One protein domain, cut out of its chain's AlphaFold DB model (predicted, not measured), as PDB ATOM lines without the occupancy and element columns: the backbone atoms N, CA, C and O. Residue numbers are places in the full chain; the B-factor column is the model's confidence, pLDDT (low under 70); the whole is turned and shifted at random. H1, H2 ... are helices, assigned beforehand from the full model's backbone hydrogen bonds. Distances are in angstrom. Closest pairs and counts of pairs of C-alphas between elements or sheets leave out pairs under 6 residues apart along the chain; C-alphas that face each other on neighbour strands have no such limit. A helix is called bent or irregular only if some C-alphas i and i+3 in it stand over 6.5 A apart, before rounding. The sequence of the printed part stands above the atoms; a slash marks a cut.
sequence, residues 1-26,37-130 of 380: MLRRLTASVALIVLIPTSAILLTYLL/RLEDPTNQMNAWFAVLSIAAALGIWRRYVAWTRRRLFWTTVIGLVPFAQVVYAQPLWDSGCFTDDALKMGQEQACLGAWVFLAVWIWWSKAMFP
ATOM      1  N   MET A   1      17.630 -17.528  -8.837       47.59
ATOM      2  CA  MET A   1      17.254 -17.703 -10.260       47.59
ATOM      3  C   MET A   1      17.164 -19.174 -10.649       47.59
ATOM      4  O   MET A   1      16.113 -19.568 -11.136       47.59
ATOM      5  N   LEU A   2      18.191 -19.982 -10.344       41.84
ATOM      6  CA  LEU A   2      18.192 -21.437 -10.551       41.84
ATOM      7  C   LEU A   2      16.927 -22.110  -9.990       41.84
ATOM      8  O   LEU A   2      16.217 -22.738 -10.756       41.84
ATOM      9  N   ARG A   3      16.540 -21.814  -8.734       47.06
ATOM     10  CA  ARG A   3      15.291 -22.304  -8.101       47.06
ATOM     11  C   ARG A   3      13.995 -22.010  -8.879       47.06
ATOM     12  O   ARG A   3      13.053 -22.784  -8.809       47.06
ATOM     13  N   ARG A   4      13.922 -20.890  -9.609       54.12
ATOM     14  CA  ARG A   4      12.734 -20.527 -10.414       54.12
ATOM     15  C   ARG A   4      12.742 -21.224 -11.775       54.12
ATOM     16  O   ARG A   4      11.682 -21.542 -12.304       54.12
ATOM     17  N   LEU A   5      13.934 -21.474 -12.319       51.62
ATOM     18  CA  LEU A   5      14.116 -22.249 -13.540       51.62
ATOM     19  C   LEU A   5      13.797 -23.724 -13.293       51.62
ATOM     20  O   LEU A   5      13.013 -24.290 -14.042       51.62
ATOM     21  N   THR A   6      14.317 -24.312 -12.209       55.84
ATOM     22  CA  THR A   6      13.959 -25.673 -11.799       55.84
ATOM     23  C   THR A   6      12.475 -25.792 -11.501       55.84
ATOM     24  O   THR A   6      11.882 -26.754 -11.954       55.84
ATOM     25  N   ALA A   7      11.840 -24.805 -10.859       57.41
ATOM     26  CA  ALA A   7      10.384 -24.819 -10.681       57.41
ATOM     27  C   ALA A   7       9.617 -24.778 -12.016       57.41
ATOM     28  O   ALA A   7       8.612 -25.461 -12.153       57.41
ATOM     29  N   SER A   8      10.096 -24.019 -13.010       54.44
ATOM     30  CA  SER A   8       9.453 -23.935 -14.332       54.44
ATOM     31  C   SER A   8       9.645 -25.219 -15.147       54.44
ATOM     32  O   SER A   8       8.702 -25.686 -15.769       54.44
ATOM     33  N   VAL A   9      10.846 -25.804 -15.119       55.44
ATOM     34  CA  VAL A   9      11.152 -27.087 -15.777       55.44
ATOM     35  C   VAL A   9      10.409 -28.230 -15.089       55.44
ATOM     36  O   VAL A   9       9.795 -29.044 -15.768       55.44
ATOM     37  N   ALA A  10      10.385 -28.246 -13.754       55.53
ATOM     38  CA  ALA A  10       9.599 -29.197 -12.983       55.53
ATOM     39  C   ALA A  10       8.114 -29.067 -13.322       55.53
ATOM     40  O   ALA A  10       7.503 -30.087 -13.571       55.53
ATOM     41  N   LEU A  11       7.552 -27.857 -13.435       57.50
ATOM     42  CA  LEU A  11       6.166 -27.655 -13.883       57.50
ATOM     43  C   LEU A  11       5.924 -28.148 -15.311       57.50
ATOM     44  O   LEU A  11       4.901 -28.768 -15.554       57.50
ATOM     45  N   ILE A  12       6.853 -27.931 -16.244       54.62
ATOM     46  CA  ILE A  12       6.730 -28.439 -17.622       54.62
ATOM     47  C   ILE A  12       6.700 -29.976 -17.657       54.62
ATOM     48  O   ILE A  12       6.028 -30.532 -18.516       54.62
ATOM     49  N   VAL A  13       7.377 -30.658 -16.727       53.44
ATOM     50  CA  VAL A  13       7.363 -32.131 -16.604       53.44
ATOM     51  C   VAL A  13       6.194 -32.628 -15.737       53.44
ATOM     52  O   VAL A  13       5.615 -33.680 -16.014       53.44
ATOM     53  N   LEU A  14       5.807 -31.855 -14.718       53.56
ATOM     54  CA  LEU A  14       4.684 -32.147 -13.829       53.56
ATOM     55  C   LEU A  14       3.345 -31.954 -14.528       53.56
ATOM     56  O   LEU A  14       2.421 -32.686 -14.215       53.56
ATOM     57  N   ILE A  15       3.196 -31.006 -15.455       56.47
ATOM     58  CA  ILE A  15       1.923 -30.775 -16.158       56.47
ATOM     59  C   ILE A  15       1.500 -32.026 -16.951       56.47
ATOM     60  O   ILE A  15       0.384 -32.488 -16.726       56.47
ATOM     61  N   PRO A  16       2.368 -32.659 -17.769       51.03
ATOM     62  CA  PRO A  16       2.045 -33.913 -18.435       51.03
ATOM     63  C   PRO A  16       1.657 -35.036 -17.470       51.03
ATOM     64  O   PRO A  16       0.619 -35.670 -17.630       51.03
ATOM     65  N   THR A  17       2.466 -35.251 -16.429       49.94
ATOM     66  CA  THR A  17       2.262 -36.342 -15.459       49.94
ATOM     67  C   THR A  17       1.042 -36.123 -14.562       49.94
ATOM     68  O   THR A  17       0.290 -37.059 -14.306       49.94
ATOM     69  N   SER A  18       0.792 -34.889 -14.124       49.44
ATOM     70  CA  SER A  18      -0.392 -34.520 -13.336       49.44
ATOM     71  C   SER A  18      -1.669 -34.504 -14.161       49.44
ATOM     72  O   SER A  18      -2.716 -34.822 -13.618       49.44
ATOM     73  N   ALA A  19      -1.608 -34.194 -15.455       52.56
ATOM     74  CA  ALA A  19      -2.772 -34.292 -16.322       52.56
ATOM     75  C   ALA A  19      -3.113 -35.754 -16.652       52.56
ATOM     76  O   ALA A  19      -4.293 -36.098 -16.642       52.56
ATOM     77  N   ILE A  20      -2.119 -36.639 -16.815       53.84
ATOM     78  CA  ILE A  20      -2.356 -38.095 -16.848       53.84
ATOM     79  C   ILE A  20      -3.063 -38.535 -15.555       53.84
ATOM     80  O   ILE A  20      -4.114 -39.170 -15.611       53.84
ATOM     81  N   LEU A  21      -2.549 -38.128 -14.387       51.62
ATOM     82  CA  LEU A  21      -3.127 -38.472 -13.081       51.62
ATOM     83  C   LEU A  21      -4.544 -37.899 -12.879       51.62
ATOM     84  O   LEU A  21      -5.438 -38.602 -12.418       51.62
ATOM     85  N   LEU A  22      -4.770 -36.638 -13.252       51.34
ATOM     86  CA  LEU A  22      -6.073 -35.974 -13.171       51.34
ATOM     87  C   LEU A  22      -7.093 -36.643 -14.097       51.34
ATOM     88  O   LEU A  22      -8.265 -36.719 -13.750       51.34
ATOM     89  N   THR A  23      -6.658 -37.179 -15.237       52.03
ATOM     90  CA  THR A  23      -7.546 -37.923 -16.137       52.03
ATOM     91  C   THR A  23      -7.971 -39.255 -15.525       52.03
ATOM     92  O   THR A  23      -9.153 -39.589 -15.572       52.03
ATOM     93  N   TYR A  24      -7.053 -39.978 -14.875       55.12
ATOM     94  CA  TYR A  24      -7.423 -41.168 -14.101       55.12
ATOM     95  C   TYR A  24      -8.470 -40.851 -13.024       55.12
ATOM     96  O   TYR A  24      -9.359 -41.662 -12.797       55.12
ATOM     97  N   LEU A  25      -8.412 -39.659 -12.422       57.53
ATOM     98  CA  LEU A  25      -9.382 -39.205 -11.419       57.53
ATOM     99  C   LEU A  25     -10.710 -38.701 -12.021       57.53
ATOM    100  O   LEU A  25     -11.753 -38.827 -11.390       57.53
ATOM    101  N   LEU A  26     -10.692 -38.119 -13.224       54.59
ATOM    102  CA  LEU A  26     -11.880 -37.554 -13.883       54.59
ATOM    103  C   LEU A  26     -12.662 -38.567 -14.728       54.59
ATOM    104  O   LEU A  26     -13.817 -38.295 -15.065       54.59
ATOM    105  N   ARG A  37     -20.956 -36.201 -28.612       49.78
ATOM    106  CA  ARG A  37     -20.130 -36.242 -29.837       49.78
ATOM    107  C   ARG A  37     -18.630 -36.428 -29.588       49.78
ATOM    108  O   ARG A  37     -17.870 -36.544 -30.542       49.78
ATOM    109  N   LEU A  38     -18.216 -36.449 -28.322       54.19
ATOM    110  CA  LEU A  38     -16.880 -36.833 -27.868       54.19
ATOM    111  C   LEU A  38     -16.985 -38.165 -27.107       54.19
ATOM    112  O   LEU A  38     -16.509 -38.279 -25.984       54.19
ATOM    113  N   GLU A  39     -17.678 -39.151 -27.680       58.88
ATOM    114  CA  GLU A  39     -17.895 -40.470 -27.060       58.88
ATOM    115  C   GLU A  39     -16.594 -41.241 -26.803       58.88
ATOM    116  O   GLU A  39     -16.572 -42.133 -25.959       58.88
ATOM    117  N   ASP A  40     -15.496 -40.872 -27.469       70.00
ATOM    118  CA  ASP A  40     -14.185 -41.430 -27.169       70.00
ATOM    119  C   ASP A  40     -13.561 -40.706 -25.955       70.00
ATOM    120  O   ASP A  40     -13.160 -39.535 -26.072       70.00
ATOM    121  N   PRO A  41     -13.452 -41.366 -24.784       69.19
ATOM    122  CA  PRO A  41     -12.877 -40.770 -23.577       69.19
ATOM    123  C   PRO A  41     -11.436 -40.284 -23.790       69.19
ATOM    124  O   PRO A  41     -10.992 -39.352 -23.117       69.19
ATOM    125  N   THR A  42     -10.724 -40.852 -24.767       67.88
ATOM    126  CA  THR A  42      -9.365 -40.452 -25.151       67.88
ATOM    127  C   THR A  42      -9.341 -39.038 -25.737       67.88
ATOM    128  O   THR A  42      -8.499 -38.216 -25.378       67.88
ATOM    129  N   ASN A  43     -10.326 -38.693 -26.570       68.44
ATOM    130  CA  ASN A  43     -10.409 -37.365 -27.180       68.44
ATOM    131  C   ASN A  43     -10.812 -36.296 -26.156       68.44
ATOM    132  O   ASN A  43     -10.286 -35.181 -26.186       68.44
ATOM    133  N   GLN A  44     -11.696 -36.632 -25.208       71.06
ATOM    134  CA  GLN A  44     -12.017 -35.735 -24.091       71.06
ATOM    135  C   GLN A  44     -10.794 -35.481 -23.202       71.06
ATOM    136  O   GLN A  44     -10.542 -34.333 -22.825       71.06
ATOM    137  N   MET A  45     -10.017 -36.528 -22.907       68.56
ATOM    138  CA  MET A  45      -8.757 -36.424 -22.166       68.56
ATOM    139  C   MET A  45      -7.795 -35.453 -22.857       68.56
ATOM    140  O   MET A  45      -7.320 -34.503 -22.231       68.56
ATOM    141  N   ASN A  46      -7.562 -35.643 -24.156       69.12
ATOM    142  CA  ASN A  46      -6.651 -34.809 -24.938       69.12
ATOM    143  C   ASN A  46      -7.115 -33.342 -25.002       69.12
ATOM    144  O   ASN A  46      -6.303 -32.421 -24.873       69.12
ATOM    145  N   ALA A  47      -8.427 -33.105 -25.112       71.25
ATOM    146  CA  ALA A  47      -9.012 -31.765 -25.084       71.25
ATOM    147  C   ALA A  47      -8.749 -31.042 -23.753       71.25
ATOM    148  O   ALA A  47      -8.243 -29.916 -23.737       71.25
ATOM    149  N   TRP A  48      -9.054 -31.692 -22.625       75.44
ATOM    150  CA  TRP A  48      -8.833 -31.116 -21.297       75.44
ATOM    151  C   TRP A  48      -7.351 -30.916 -20.996       75.44
ATOM    152  O   TRP A  48      -6.974 -29.879 -20.446       75.44
ATOM    153  N   PHE A  49      -6.500 -31.853 -21.416       70.44
ATOM    154  CA  PHE A  49      -5.052 -31.726 -21.318       70.44
ATOM    155  C   PHE A  49      -4.547 -30.462 -22.018       70.44
ATOM    156  O   PHE A  49      -3.781 -29.690 -21.432       70.44
ATOM    157  N   ALA A  50      -4.998 -30.220 -23.253       70.56
ATOM    158  CA  ALA A  50      -4.630 -29.034 -24.016       70.56
ATOM    159  C   ALA A  50      -5.097 -27.749 -23.312       70.56
ATOM    160  O   ALA A  50      -4.297 -26.829 -23.121       70.56
ATOM    161  N   VAL A  51      -6.355 -27.705 -22.852       76.44
ATOM    162  CA  VAL A  51      -6.920 -26.559 -22.116       76.44
ATOM    163  C   VAL A  51      -6.105 -26.258 -20.858       76.44
ATOM    164  O   VAL A  51      -5.680 -25.117 -20.660       76.44
ATOM    165  N   LEU A  52      -5.853 -27.266 -20.017       78.56
ATOM    166  CA  LEU A  52      -5.136 -27.107 -18.751       78.56
ATOM    167  C   LEU A  52      -3.676 -26.714 -18.971       78.56
ATOM    168  O   LEU A  52      -3.179 -25.811 -18.299       78.56
ATOM    169  N   SER A  53      -3.004 -27.327 -19.947       71.00
ATOM    170  CA  SER A  53      -1.618 -27.002 -20.296       71.00
ATOM    171  C   SER A  53      -1.485 -25.565 -20.800       71.00
ATOM    172  O   SER A  53      -0.584 -24.834 -20.377       71.00
ATOM    173  N   ILE A  54      -2.412 -25.119 -21.654       73.19
ATOM    174  CA  ILE A  54      -2.448 -23.742 -22.154       73.19
ATOM    175  C   ILE A  54      -2.768 -22.774 -21.015       73.19
ATOM    176  O   ILE A  54      -2.071 -21.774 -20.868       73.19
ATOM    177  N   ALA A  55      -3.762 -23.059 -20.172       78.62
ATOM    178  CA  ALA A  55      -4.125 -22.202 -19.045       78.62
ATOM    179  C   ALA A  55      -2.979 -22.070 -18.027       78.62
ATOM    180  O   ALA A  55      -2.641 -20.955 -17.616       78.62
ATOM    181  N   ALA A  56      -2.330 -23.183 -17.669       75.31
ATOM    182  CA  ALA A  56      -1.173 -23.205 -16.779       75.31
ATOM    183  C   ALA A  56      -0.004 -22.410 -17.370       75.31
ATOM    184  O   ALA A  56       0.596 -21.581 -16.679       75.31
ATOM    185  N   ALA A  57       0.278 -22.588 -18.666       72.19
ATOM    186  CA  ALA A  57       1.260 -21.774 -19.363       72.19
ATOM    187  C   ALA A  57       0.865 -20.288 -19.320       72.19
ATOM    188  O   ALA A  57       1.612 -19.468 -18.803       72.19
ATOM    189  N   LEU A  58      -0.333 -19.895 -19.745       76.75
ATOM    190  CA  LEU A  58      -0.758 -18.492 -19.698       76.75
ATOM    191  C   LEU A  58      -0.626 -17.882 -18.288       76.75
ATOM    192  O   LEU A  58      -0.125 -16.762 -18.151       76.75
ATOM    193  N   GLY A  59      -0.991 -18.632 -17.243       79.38
ATOM    194  CA  GLY A  59      -0.859 -18.227 -15.842       79.38
ATOM    195  C   GLY A  59       0.592 -18.005 -15.408       79.38
ATOM    196  O   GLY A  59       0.924 -16.939 -14.879       79.38
ATOM    197  N   ILE A  60       1.477 -18.967 -15.689       74.44
ATOM    198  CA  ILE A  60       2.919 -18.853 -15.425       74.44
ATOM    199  C   ILE A  60       3.476 -17.632 -16.159       74.44
ATOM    200  O   ILE A  60       4.089 -16.748 -15.558       74.44
ATOM    201  N   TRP A  61       3.228 -17.539 -17.460       74.75
ATOM    202  CA  TRP A  61       3.832 -16.528 -18.316       74.75
ATOM    203  C   TRP A  61       3.347 -15.117 -17.973       74.75
ATOM    204  O   TRP A  61       4.140 -14.174 -18.026       74.75
ATOM    205  N   ARG A  62       2.101 -14.963 -17.504       80.56
ATOM    206  CA  ARG A  62       1.580 -13.686 -16.996       80.56
ATOM    207  C   ARG A  62       2.306 -13.152 -15.780       80.56
ATOM    208  O   ARG A  62       2.365 -11.937 -15.618       80.56
ATOM    209  N   ARG A  63       2.922 -14.020 -14.983       76.94
ATOM    210  CA  ARG A  63       3.727 -13.590 -13.841       76.94
ATOM    211  C   ARG A  63       5.150 -13.184 -14.224       76.94
ATOM    212  O   ARG A  63       5.760 -12.387 -13.516       76.94
ATOM    213  N   TYR A  64       5.684 -13.722 -15.321       69.38
ATOM    214  CA  TYR A  64       7.095 -13.553 -15.682       69.38
ATOM    215  C   TYR A  64       7.346 -12.606 -16.856       69.38
ATOM    216  O   TYR A  64       8.478 -12.150 -17.022       69.38
ATOM    217  N   VAL A  65       6.338 -12.305 -17.680       72.06
ATOM    218  CA  VAL A  65       6.549 -11.575 -18.930       72.06
ATOM    219  C   VAL A  65       5.552 -10.435 -19.111       72.06
ATOM    220  O   VAL A  65       4.352 -10.582 -18.905       72.06
ATOM    221  N   ALA A  66       6.060  -9.288 -19.569       80.75
ATOM    222  CA  ALA A  66       5.224  -8.180 -20.009       80.75
ATOM    223  C   ALA A  66       4.455  -8.566 -21.285       80.75
ATOM    224  O   ALA A  66       5.053  -8.858 -22.336       80.75
ATOM    225  N   TRP A  67       3.128  -8.547 -21.180       83.12
ATOM    226  CA  TRP A  67       2.214  -8.785 -22.287       83.12
ATOM    227  C   TRP A  67       2.161  -7.562 -23.195       83.12
ATOM    228  O   TRP A  67       1.820  -6.461 -22.775       83.12
ATOM    229  N   THR A  68       2.484  -7.764 -24.468       87.94
ATOM    230  CA  THR A  68       2.203  -6.793 -25.528       87.94
ATOM    231  C   THR A  68       1.078  -7.347 -26.394       87.94
ATOM    232  O   THR A  68       0.955  -8.566 -26.516       87.94
ATOM    233  N   ARG A  69       0.286  -6.483 -27.047       87.81
ATOM    234  CA  ARG A  69      -0.800  -6.925 -27.949       87.81
ATOM    235  C   ARG A  69      -0.315  -7.937 -28.994       87.81
ATOM    236  O   ARG A  69      -0.974  -8.939 -29.235       87.81
ATOM    237  N   ARG A  70       0.888  -7.723 -29.543       85.88
ATOM    238  CA  ARG A  70       1.517  -8.648 -30.498       85.88
ATOM    239  C   ARG A  70       1.800 -10.021 -29.880       85.88
ATOM    240  O   ARG A  70       1.532 -11.024 -30.523       85.88
ATOM    241  N   ARG A  71       2.340 -10.081 -28.657       84.56
ATOM    242  CA  ARG A  71       2.598 -11.358 -27.969       84.56
ATOM    243  C   ARG A  71       1.301 -12.088 -27.650       84.56
ATOM    244  O   ARG A  71       1.223 -13.268 -27.940       84.56
ATOM    245  N   LEU A  72       0.295 -11.367 -27.151       85.25
ATOM    246  CA  LEU A  72      -1.030 -11.925 -26.890       85.25
ATOM    247  C   LEU A  72      -1.603 -12.597 -28.139       85.25
ATOM    248  O   LEU A  72      -1.899 -13.782 -28.093       85.25
ATOM    249  N   PHE A  73      -1.652 -11.868 -29.258       89.06
ATOM    250  CA  PHE A  73      -2.146 -12.391 -30.531       89.06
ATOM    251  C   PHE A  73      -1.429 -13.683 -30.944       89.06
ATOM    252  O   PHE A  73      -2.073 -14.700 -31.178       89.06
ATOM    253  N   TRP A  74      -0.094 -13.675 -30.979       89.38
ATOM    254  CA  TRP A  74       0.662 -14.848 -31.414       89.38
ATOM    255  C   TRP A  74       0.564 -16.029 -30.442       89.38
ATOM    256  O   TRP A  74       0.520 -17.173 -30.883       89.38
ATOM    257  N   THR A  75       0.491 -15.780 -29.132       83.12
ATOM    258  CA  THR A  75       0.251 -16.839 -28.145       83.12
ATOM    259  C   THR A  75      -1.134 -17.451 -28.308       83.12
ATOM    260  O   THR A  75      -1.251 -18.666 -28.204       83.12
ATOM    261  N   THR A  76      -2.161 -16.655 -28.618       83.88
ATOM    262  CA  THR A  76      -3.495 -17.177 -28.945       83.88
ATOM    263  C   THR A  76      -3.450 -18.037 -30.204       83.88
ATOM    264  O   THR A  76      -3.906 -19.172 -30.161       83.88
ATOM    265  N   VAL A  77      -2.839 -17.546 -31.290       87.25
ATOM    266  CA  VAL A  77      -2.719 -18.293 -32.557       87.25
ATOM    267  C   VAL A  77      -2.019 -19.636 -32.353       87.25
ATOM    268  O   VAL A  77      -2.503 -20.652 -32.831       87.25
ATOM    269  N   ILE A  78      -0.917 -19.677 -31.604       85.31
ATOM    270  CA  ILE A  78      -0.232 -20.948 -31.321       85.31
ATOM    271  C   ILE A  78      -0.991 -21.802 -30.330       85.31
ATOM    272  O   ILE A  78      -1.004 -23.011 -30.492       85.31
ATOM    273  N   GLY A  79      -1.674 -21.203 -29.357       81.62
ATOM    274  CA  GLY A  79      -2.601 -21.911 -28.482       81.62
ATOM    275  C   GLY A  79      -3.627 -22.738 -29.252       81.62
ATOM    276  O   GLY A  79      -4.023 -23.778 -28.753       81.62
ATOM    277  N   LEU A  80      -3.991 -22.348 -30.480       84.44
ATOM    278  CA  LEU A  80      -4.892 -23.122 -31.335       84.44
ATOM    279  C   LEU A  80      -4.253 -24.375 -31.953       84.44
ATOM    280  O   LEU A  80      -4.994 -25.238 -32.400       84.44
ATOM    281  N   VAL A  81      -2.922 -24.517 -31.975       81.44
ATOM    282  CA  VAL A  81      -2.243 -25.671 -32.599       81.44
ATOM    283  C   VAL A  81      -2.608 -26.998 -31.909       81.44
ATOM    284  O   VAL A  81      -3.062 -27.899 -32.609       81.44
ATOM    285  N   PRO A  82      -2.522 -27.134 -30.567       76.44
ATOM    286  CA  PRO A  82      -3.023 -28.324 -29.876       76.44
ATOM    287  C   PRO A  82      -4.526 -28.555 -30.084       76.44
ATOM    288  O   PRO A  82      -4.955 -29.691 -30.248       76.44
ATOM    289  N   PHE A  83      -5.338 -27.490 -30.127       76.38
ATOM    290  CA  PHE A  83      -6.787 -27.619 -30.346       76.38
ATOM    291  C   PHE A  83      -7.133 -28.096 -31.750       76.38
ATOM    292  O   PHE A  83      -8.030 -28.917 -31.901       76.38
ATOM    293  N   ALA A  84      -6.423 -27.610 -32.769       78.81
ATOM    294  CA  ALA A  84      -6.586 -28.091 -34.130       78.81
ATOM    295  C   ALA A  84      -6.357 -29.601 -34.172       78.81
ATOM    296  O   ALA A  84      -7.111 -30.306 -34.819       78.81
ATOM    297  N   GLN A  85      -5.394 -30.113 -33.412       76.44
ATOM    298  CA  GLN A  85      -5.114 -31.538 -33.394       76.44
ATOM    299  C   GLN A  85      -6.187 -32.368 -32.670       76.44
ATOM    300  O   GLN A  85      -6.544 -33.441 -33.138       76.44
ATOM    301  N   VAL A  86      -6.770 -31.848 -31.586       74.56
ATOM    302  CA  VAL A  86      -7.928 -32.482 -30.924       74.56
ATOM    303  C   VAL A  86      -9.146 -32.514 -31.856       74.56
ATOM    304  O   VAL A  86      -9.891 -33.488 -31.876       74.56
ATOM    305  N   VAL A  87      -9.350 -31.454 -32.644       76.00
ATOM    306  CA  VAL A  87     -10.452 -31.367 -33.619       76.00
ATOM    307  C   VAL A  87     -10.187 -32.255 -34.841       76.00
ATOM    308  O   VAL A  87     -11.108 -32.887 -35.354       76.00
ATOM    309  N   TYR A  88      -8.935 -32.334 -35.285       76.44
ATOM    310  CA  TYR A  88      -8.464 -33.155 -36.397       76.44
ATOM    311  C   TYR A  88      -7.695 -34.376 -35.876       76.44
ATOM    312  O   TYR A  88      -6.569 -34.625 -36.291       76.44
ATOM    313  N   ALA A  89      -8.322 -35.164 -34.997       71.50
ATOM    314  CA  ALA A  89      -7.754 -36.413 -34.464       71.50
ATOM    315  C   ALA A  89      -7.638 -37.541 -35.516       71.50
ATOM    316  O   ALA A  89      -7.288 -38.681 -35.201       71.50
ATOM    317  N   GLN A  90      -7.980 -37.240 -36.770       81.56
ATOM    318  CA  GLN A  90      -7.806 -38.149 -37.889       81.56
ATOM    319  C   GLN A  90      -6.310 -38.257 -38.217       81.56
ATOM    320  O   GLN A  90      -5.623 -37.231 -38.271       81.56
ATOM    321  N   PRO A  91      -5.793 -39.473 -38.456       80.44
ATOM    322  CA  PRO A  91      -4.427 -39.636 -38.923       80.44
ATOM    323  C   PRO A  91      -4.230 -38.872 -40.244       80.44
ATOM    324  O   PRO A  91      -5.164 -38.662 -41.018       80.44
ATOM    325  N   LEU A  92      -2.999 -38.419 -40.498       77.19
ATOM    326  CA  LEU A  92      -2.665 -37.577 -41.661       77.19
ATOM    327  C   LEU A  92      -2.904 -38.336 -42.971       77.19
ATOM    328  O   LEU A  92      -3.162 -37.722 -44.004       77.19
ATOM    329  N   TRP A  93      -2.793 -39.660 -42.912       84.31
ATOM    330  CA  TRP A  93      -3.133 -40.598 -43.966       84.31
ATOM    331  C   TRP A  93      -3.596 -41.910 -43.329       84.31
ATOM    332  O   TRP A  93      -3.221 -42.213 -42.197       84.31
ATOM    333  N   ASP A  94      -4.399 -42.678 -44.060       83.44
ATOM    334  CA  ASP A  94      -4.803 -44.024 -43.657       83.44
ATOM    335  C   ASP A  94      -3.591 -44.958 -43.756       83.44
ATOM    336  O   ASP A  94      -2.997 -45.109 -44.829       83.44
ATOM    337  N   SER A  95      -3.166 -45.506 -42.621       78.50
ATOM    338  CA  SER A  95      -2.003 -46.388 -42.548       78.50
ATOM    339  C   SER A  95      -2.370 -47.824 -42.161       78.50
ATOM    340  O   SER A  95      -1.526 -48.713 -42.277       78.50
ATOM    341  N   GLY A  96      -3.624 -48.067 -41.764       81.06
ATOM    342  CA  GLY A  96      -4.092 -49.303 -41.141       81.06
ATOM    343  C   GLY A  96      -4.105 -49.243 -39.605       81.06
ATOM    344  O   GLY A  96      -3.455 -48.408 -38.980       81.06
ATOM    345  N   CYS A  97      -4.835 -50.169 -38.970       71.62
ATOM    346  CA  CYS A  97      -5.238 -50.044 -37.560       71.62
ATOM    347  C   CYS A  97      -4.089 -49.875 -36.546       71.62
ATOM    348  O   CYS A  97      -4.218 -49.083 -35.621       71.62
ATOM    349  N   PHE A  98      -2.975 -50.608 -36.676       63.31
ATOM    350  CA  PHE A  98      -1.872 -50.531 -35.697       63.31
ATOM    351  C   PHE A  98      -0.989 -49.290 -35.896       63.31
ATOM    352  O   PHE A  98      -0.454 -48.718 -34.947       63.31
ATOM    353  N   THR A  99      -0.824 -48.861 -37.140       73.88
ATOM    354  CA  THR A  99      -0.023 -47.688 -37.496       73.88
ATOM    355  C   THR A  99      -0.771 -46.385 -37.249       73.88
ATOM    356  O   THR A  99      -0.121 -45.379 -36.984       73.88
ATOM    357  N   ASP A 100      -2.105 -46.401 -37.243       79.00
ATOM    358  CA  ASP A 100      -2.910 -45.208 -36.988       79.00
ATOM    359  C   ASP A 100      -2.731 -44.679 -35.559       79.00
ATOM    360  O   ASP A 100      -2.594 -43.470 -35.375       79.00
ATOM    361  N   ASP A 101      -2.651 -45.551 -34.550       75.38
ATOM    362  CA  ASP A 101      -2.424 -45.131 -33.159       75.38
ATOM    363  C   ASP A 101      -1.014 -44.563 -32.963       75.38
ATOM    364  O   ASP A 101      -0.836 -43.505 -32.353       75.38
ATOM    365  N   ALA A 102      -0.003 -45.212 -33.548       73.88
ATOM    366  CA  ALA A 102       1.367 -44.706 -33.532       73.88
ATOM    367  C   ALA A 102       1.490 -43.371 -34.290       73.88
ATOM    368  O   ALA A 102       2.243 -42.485 -33.875       73.88
ATOM    369  N   LEU A 103       0.735 -43.200 -35.382       78.75
ATOM    370  CA  LEU A 103       0.729 -41.978 -36.182       78.75
ATOM    371  C   LEU A 103       0.054 -40.841 -35.425       78.75
ATOM    372  O   LEU A 103       0.613 -39.747 -35.371       78.75
ATOM    373  N   LYS A 104      -1.088 -41.108 -34.785       79.56
ATOM    374  CA  LYS A 104      -1.760 -40.159 -33.890       79.56
ATOM    375  C   LYS A 104      -0.839 -39.743 -32.752       79.56
ATOM    376  O   LYS A 104      -0.625 -38.551 -32.561       79.56
ATOM    377  N   MET A 105      -0.197 -40.693 -32.071       78.06
ATOM    378  CA  MET A 105       0.765 -40.385 -31.011       78.06
ATOM    379  C   MET A 105       1.940 -39.542 -31.537       78.06
ATOM    380  O   MET A 105       2.345 -38.564 -30.906       78.06
ATOM    381  N   GLY A 106       2.475 -39.872 -32.716       75.56
ATOM    382  CA  GLY A 106       3.527 -39.094 -33.372       75.56
ATOM    383  C   GLY A 106       3.104 -37.659 -33.687       75.56
ATOM    384  O   GLY A 106       3.855 -36.718 -33.419       75.56
ATOM    385  N   GLN A 107       1.885 -37.478 -34.193       81.06
ATOM    386  CA  GLN A 107       1.289 -36.166 -34.437       81.06
ATOM    387  C   GLN A 107       1.083 -35.381 -33.142       81.06
ATOM    388  O   GLN A 107       1.445 -34.208 -33.099       81.06
ATOM    389  N   GLU A 108       0.578 -36.021 -32.085       79.12
ATOM    390  CA  GLU A 108       0.390 -35.400 -30.768       79.12
ATOM    391  C   GLU A 108       1.709 -34.848 -30.235       79.12
ATOM    392  O   GLU A 108       1.807 -33.668 -29.884       79.12
ATOM    393  N   GLN A 109       2.759 -35.671 -30.246       76.06
ATOM    394  CA  GLN A 109       4.084 -35.264 -29.779       76.06
ATOM    395  C   GLN A 109       4.690 -34.160 -30.655       76.06
ATOM    396  O   GLN A 109       5.242 -33.188 -30.130       76.06
ATOM    397  N   ALA A 110       4.542 -34.254 -31.980       76.19
ATOM    398  CA  ALA A 110       5.043 -33.242 -32.906       76.19
ATOM    399  C   ALA A 110       4.322 -31.897 -32.725       76.19
ATOM    400  O   ALA A 110       4.977 -30.854 -32.657       76.19
ATOM    401  N   CYS A 111       2.992 -31.903 -32.598       80.75
ATOM    402  CA  CYS A 111       2.180 -30.709 -32.377       80.75
ATOM    403  C   CYS A 111       2.460 -30.079 -31.011       80.75
ATOM    404  O   CYS A 111       2.652 -28.863 -30.933       80.75
ATOM    405  N   LEU A 112       2.547 -30.885 -29.948       77.75
ATOM    406  CA  LEU A 112       2.905 -30.412 -28.612       77.75
ATOM    407  C   LEU A 112       4.305 -29.794 -28.609       77.75
ATOM    408  O   LEU A 112       4.506 -28.695 -28.091       77.75
ATOM    409  N   GLY A 113       5.274 -30.463 -29.231       75.06
ATOM    410  CA  GLY A 113       6.625 -29.941 -29.348       75.06
ATOM    411  C   GLY A 113       6.682 -28.644 -30.149       75.06
ATOM    412  O   GLY A 113       7.297 -27.673 -29.703       75.06
ATOM    413  N   ALA A 114       5.992 -28.584 -31.292       78.75
ATOM    414  CA  ALA A 114       5.895 -27.377 -32.105       78.75
ATOM    415  C   ALA A 114       5.258 -26.231 -31.311       78.75
ATOM    416  O   ALA A 114       5.753 -25.106 -31.350       78.75
ATOM    417  N   TRP A 115       4.216 -26.518 -30.529       84.19
ATOM    418  CA  TRP A 115       3.582 -25.552 -29.641       84.19
ATOM    419  C   TRP A 115       4.564 -24.993 -28.606       84.19
ATOM    420  O   TRP A 115       4.723 -23.772 -28.519       84.19
ATOM    421  N   VAL A 116       5.276 -25.859 -27.873       77.94
ATOM    422  CA  VAL A 116       6.282 -25.435 -26.882       77.94
ATOM    423  C   VAL A 116       7.369 -24.596 -27.552       77.94
ATOM    424  O   VAL A 116       7.711 -23.512 -27.070       77.94
ATOM    425  N   PHE A 117       7.895 -25.058 -28.685       78.06
ATOM    426  CA  PHE A 117       8.962 -24.381 -29.411       78.06
ATOM    427  C   PHE A 117       8.533 -23.006 -29.929       78.06
ATOM    428  O   PHE A 117       9.232 -22.015 -29.705       78.06
ATOM    429  N   LEU A 118       7.366 -22.909 -30.570       82.56
ATOM    430  CA  LEU A 118       6.833 -21.651 -31.085       82.56
ATOM    431  C   LEU A 118       6.471 -20.685 -29.951       82.56
ATOM    432  O   LEU A 118       6.745 -19.486 -30.062       82.56
ATOM    433  N   ALA A 119       5.932 -21.186 -28.835       80.62
ATOM    434  CA  ALA A 119       5.702 -20.381 -27.643       80.62
ATOM    435  C   ALA A 119       7.026 -19.780 -27.148       80.62
ATOM    436  O   ALA A 119       7.152 -18.554 -27.051       80.62
ATOM    437  N   VAL A 120       8.057 -20.605 -26.931       77.25
ATOM    438  CA  VAL A 120       9.398 -20.127 -26.559       77.25
ATOM    439  C   VAL A 120       9.904 -19.095 -27.574       77.25
ATOM    440  O   VAL A 120      10.401 -18.034 -27.187       77.25
ATOM    441  N   TRP A 121       9.717 -19.338 -28.870       81.69
ATOM    442  CA  TRP A 121      10.153 -18.421 -29.913       81.69
ATOM    443  C   TRP A 121       9.467 -17.056 -29.847       81.69
ATOM    444  O   TRP A 121      10.142 -16.033 -29.871       81.69
ATOM    445  N   ILE A 122       8.143 -16.978 -29.721       83.75
ATOM    446  CA  ILE A 122       7.439 -15.683 -29.674       83.75
ATOM    447  C   ILE A 122       7.841 -14.866 -28.475       83.75
ATOM    448  O   ILE A 122       8.115 -13.662 -28.585       83.75
ATOM    449  N   TRP A 123       7.891 -15.519 -27.325       78.75
ATOM    450  CA  TRP A 123       8.174 -14.824 -26.094       78.75
ATOM    451  C   TRP A 123       9.621 -14.335 -26.044       78.75
ATOM    452  O   TRP A 123       9.877 -13.218 -25.571       78.75
ATOM    453  N   TRP A 124      10.545 -15.101 -26.627       73.62
ATOM    454  CA  TRP A 124      11.982 -14.860 -26.539       73.62
ATOM    455  C   TRP A 124      12.658 -14.477 -27.867       73.62
ATOM    456  O   TRP A 124      13.873 -14.314 -27.897       73.62
ATOM    457  N   SER A 125      11.911 -14.224 -28.943       76.06
ATOM    458  CA  SER A 125      12.435 -13.874 -30.280       76.06
ATOM    459  C   SER A 125      13.422 -12.705 -30.253       76.06
ATOM    460  O   SER A 125      14.532 -12.806 -30.770       76.06
ATOM    461  N   LYS A 126      13.072 -11.613 -29.558       70.94
ATOM    462  CA  LYS A 126      13.951 -10.435 -29.386       70.94
ATOM    463  C   LYS A 126      15.271 -10.754 -28.680       70.94
ATOM    464  O   LYS A 126      16.231  -9.999 -28.805       70.94
ATOM    465  N   ALA A 127      15.290 -11.814 -27.885       63.88
ATOM    466  CA  ALA A 127      16.468 -12.278 -27.178       63.88
ATOM    467  C   ALA A 127      17.287 -13.286 -27.983       63.88
ATOM    468  O   ALA A 127      18.510 -13.278 -27.875       63.88
ATOM    469  N   MET A 128      16.625 -14.143 -28.763       63.25
ATOM    470  CA  MET A 128      17.284 -15.114 -29.634       63.25
ATOM    471  C   MET A 128      17.957 -14.440 -30.833       63.25
ATOM    472  O   MET A 128      19.050 -14.842 -31.221       63.25
ATOM    473  N   PHE A 129      17.358 -13.366 -31.357       67.12
ATOM    474  CA  PHE A 129      17.859 -12.642 -32.528       67.12
ATOM    475  C   PHE A 129      18.185 -11.184 -32.197       67.12
ATOM    476  O   PHE A 129      17.541 -10.271 -32.716       67.12
ATOM    477  N   PRO A 130      19.209 -10.921 -31.363       62.03
ATOM    478  CA  PRO A 130      19.615  -9.551 -31.062       62.03
ATOM    479  C   PRO A 130      20.056  -8.797 -32.326       62.03
ATOM    480  O   PRO A 130      19.877  -7.584 -32.399       62.03
TER     481      PRO A 130
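AT A GLANCE: This is residues 1 to 26 and 37 to 130 of the 380 residues of an uncharacterized protein of Planctomycetes bacterium (UniProt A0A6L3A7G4). Three helices, H2, H3 and H4, stand side by side in a triangle, each running opposite ways to the one before, and kinked H1 packs on H2 away from the other two. Residues 1 to 7 stick out at the start. The printed part has 120 residues with four named helices, H1 to H4 in chain order, and no named strand; the class is all helix. It is only just compact, close to loose, with a radius of gyration of the C-alphas of 16.0 A and spans of 47 by 32 by 25 A.

HOW THE PARTS SIT: H1, residues 2 to 26, has a kink of 39 degrees near residue 15 and with residues 15 to 23 alone touches H2, residues 41 to 64; their closest C-alphas, of Ala 19 and Phe 49, are 6.1 A apart. They run opposite ways at a shallow tilt of 25 degrees. H2 forms a helical hairpin with H3, residues 69 to 87, at a shallow tilt of 15 degrees; residues 43 to 54 of H2 touch residues 79 to 86 of H3, closest at C-alphas 47 and 86, 6.0 A. H3 forms another with H4, residues 97 to 128, at 5 degrees, closest at C-alphas 78 and 115, 6.2 A. H2 and H4 are near each other; H1 is apart from H3 and H4. O i to N i+4 pairs within hydrogen-bond range number 19 of 21 in H1, 19 of 20 in H2, 12 of 15 in H3 and 24 of 28 in H4.

IN THESE COORDINATES: H1 begins at C-alpha 2 (18.192, -21.437, -10.551) and measures 34.3 A from first to last C-alpha, H2 34.7 A. H3, 26.9 A, is only just irregular, with C-alphas 79 and 82 6.6 A apart. H4, 42.3 A, is irregular, with C-alphas 123 and 126 8.0 A apart and a kink of 51 degrees near residue 122; it ends at C-alpha 128 (17.284, -15.114, -29.634).

THE WHOLE: The C-alphas of Met 1 and Gly 96 are the farthest apart, 49.1 A. Residues 27 to 36 are not printed, and C-alphas 26 and 37 are 18.0 A apart across this cut. The link from H2 to H3 is tight, that from H3 to H4 short. Mean pLDDT of the printed part is 71.2; 40 residues are under 70, among them 1 to 26 and 127 to 130.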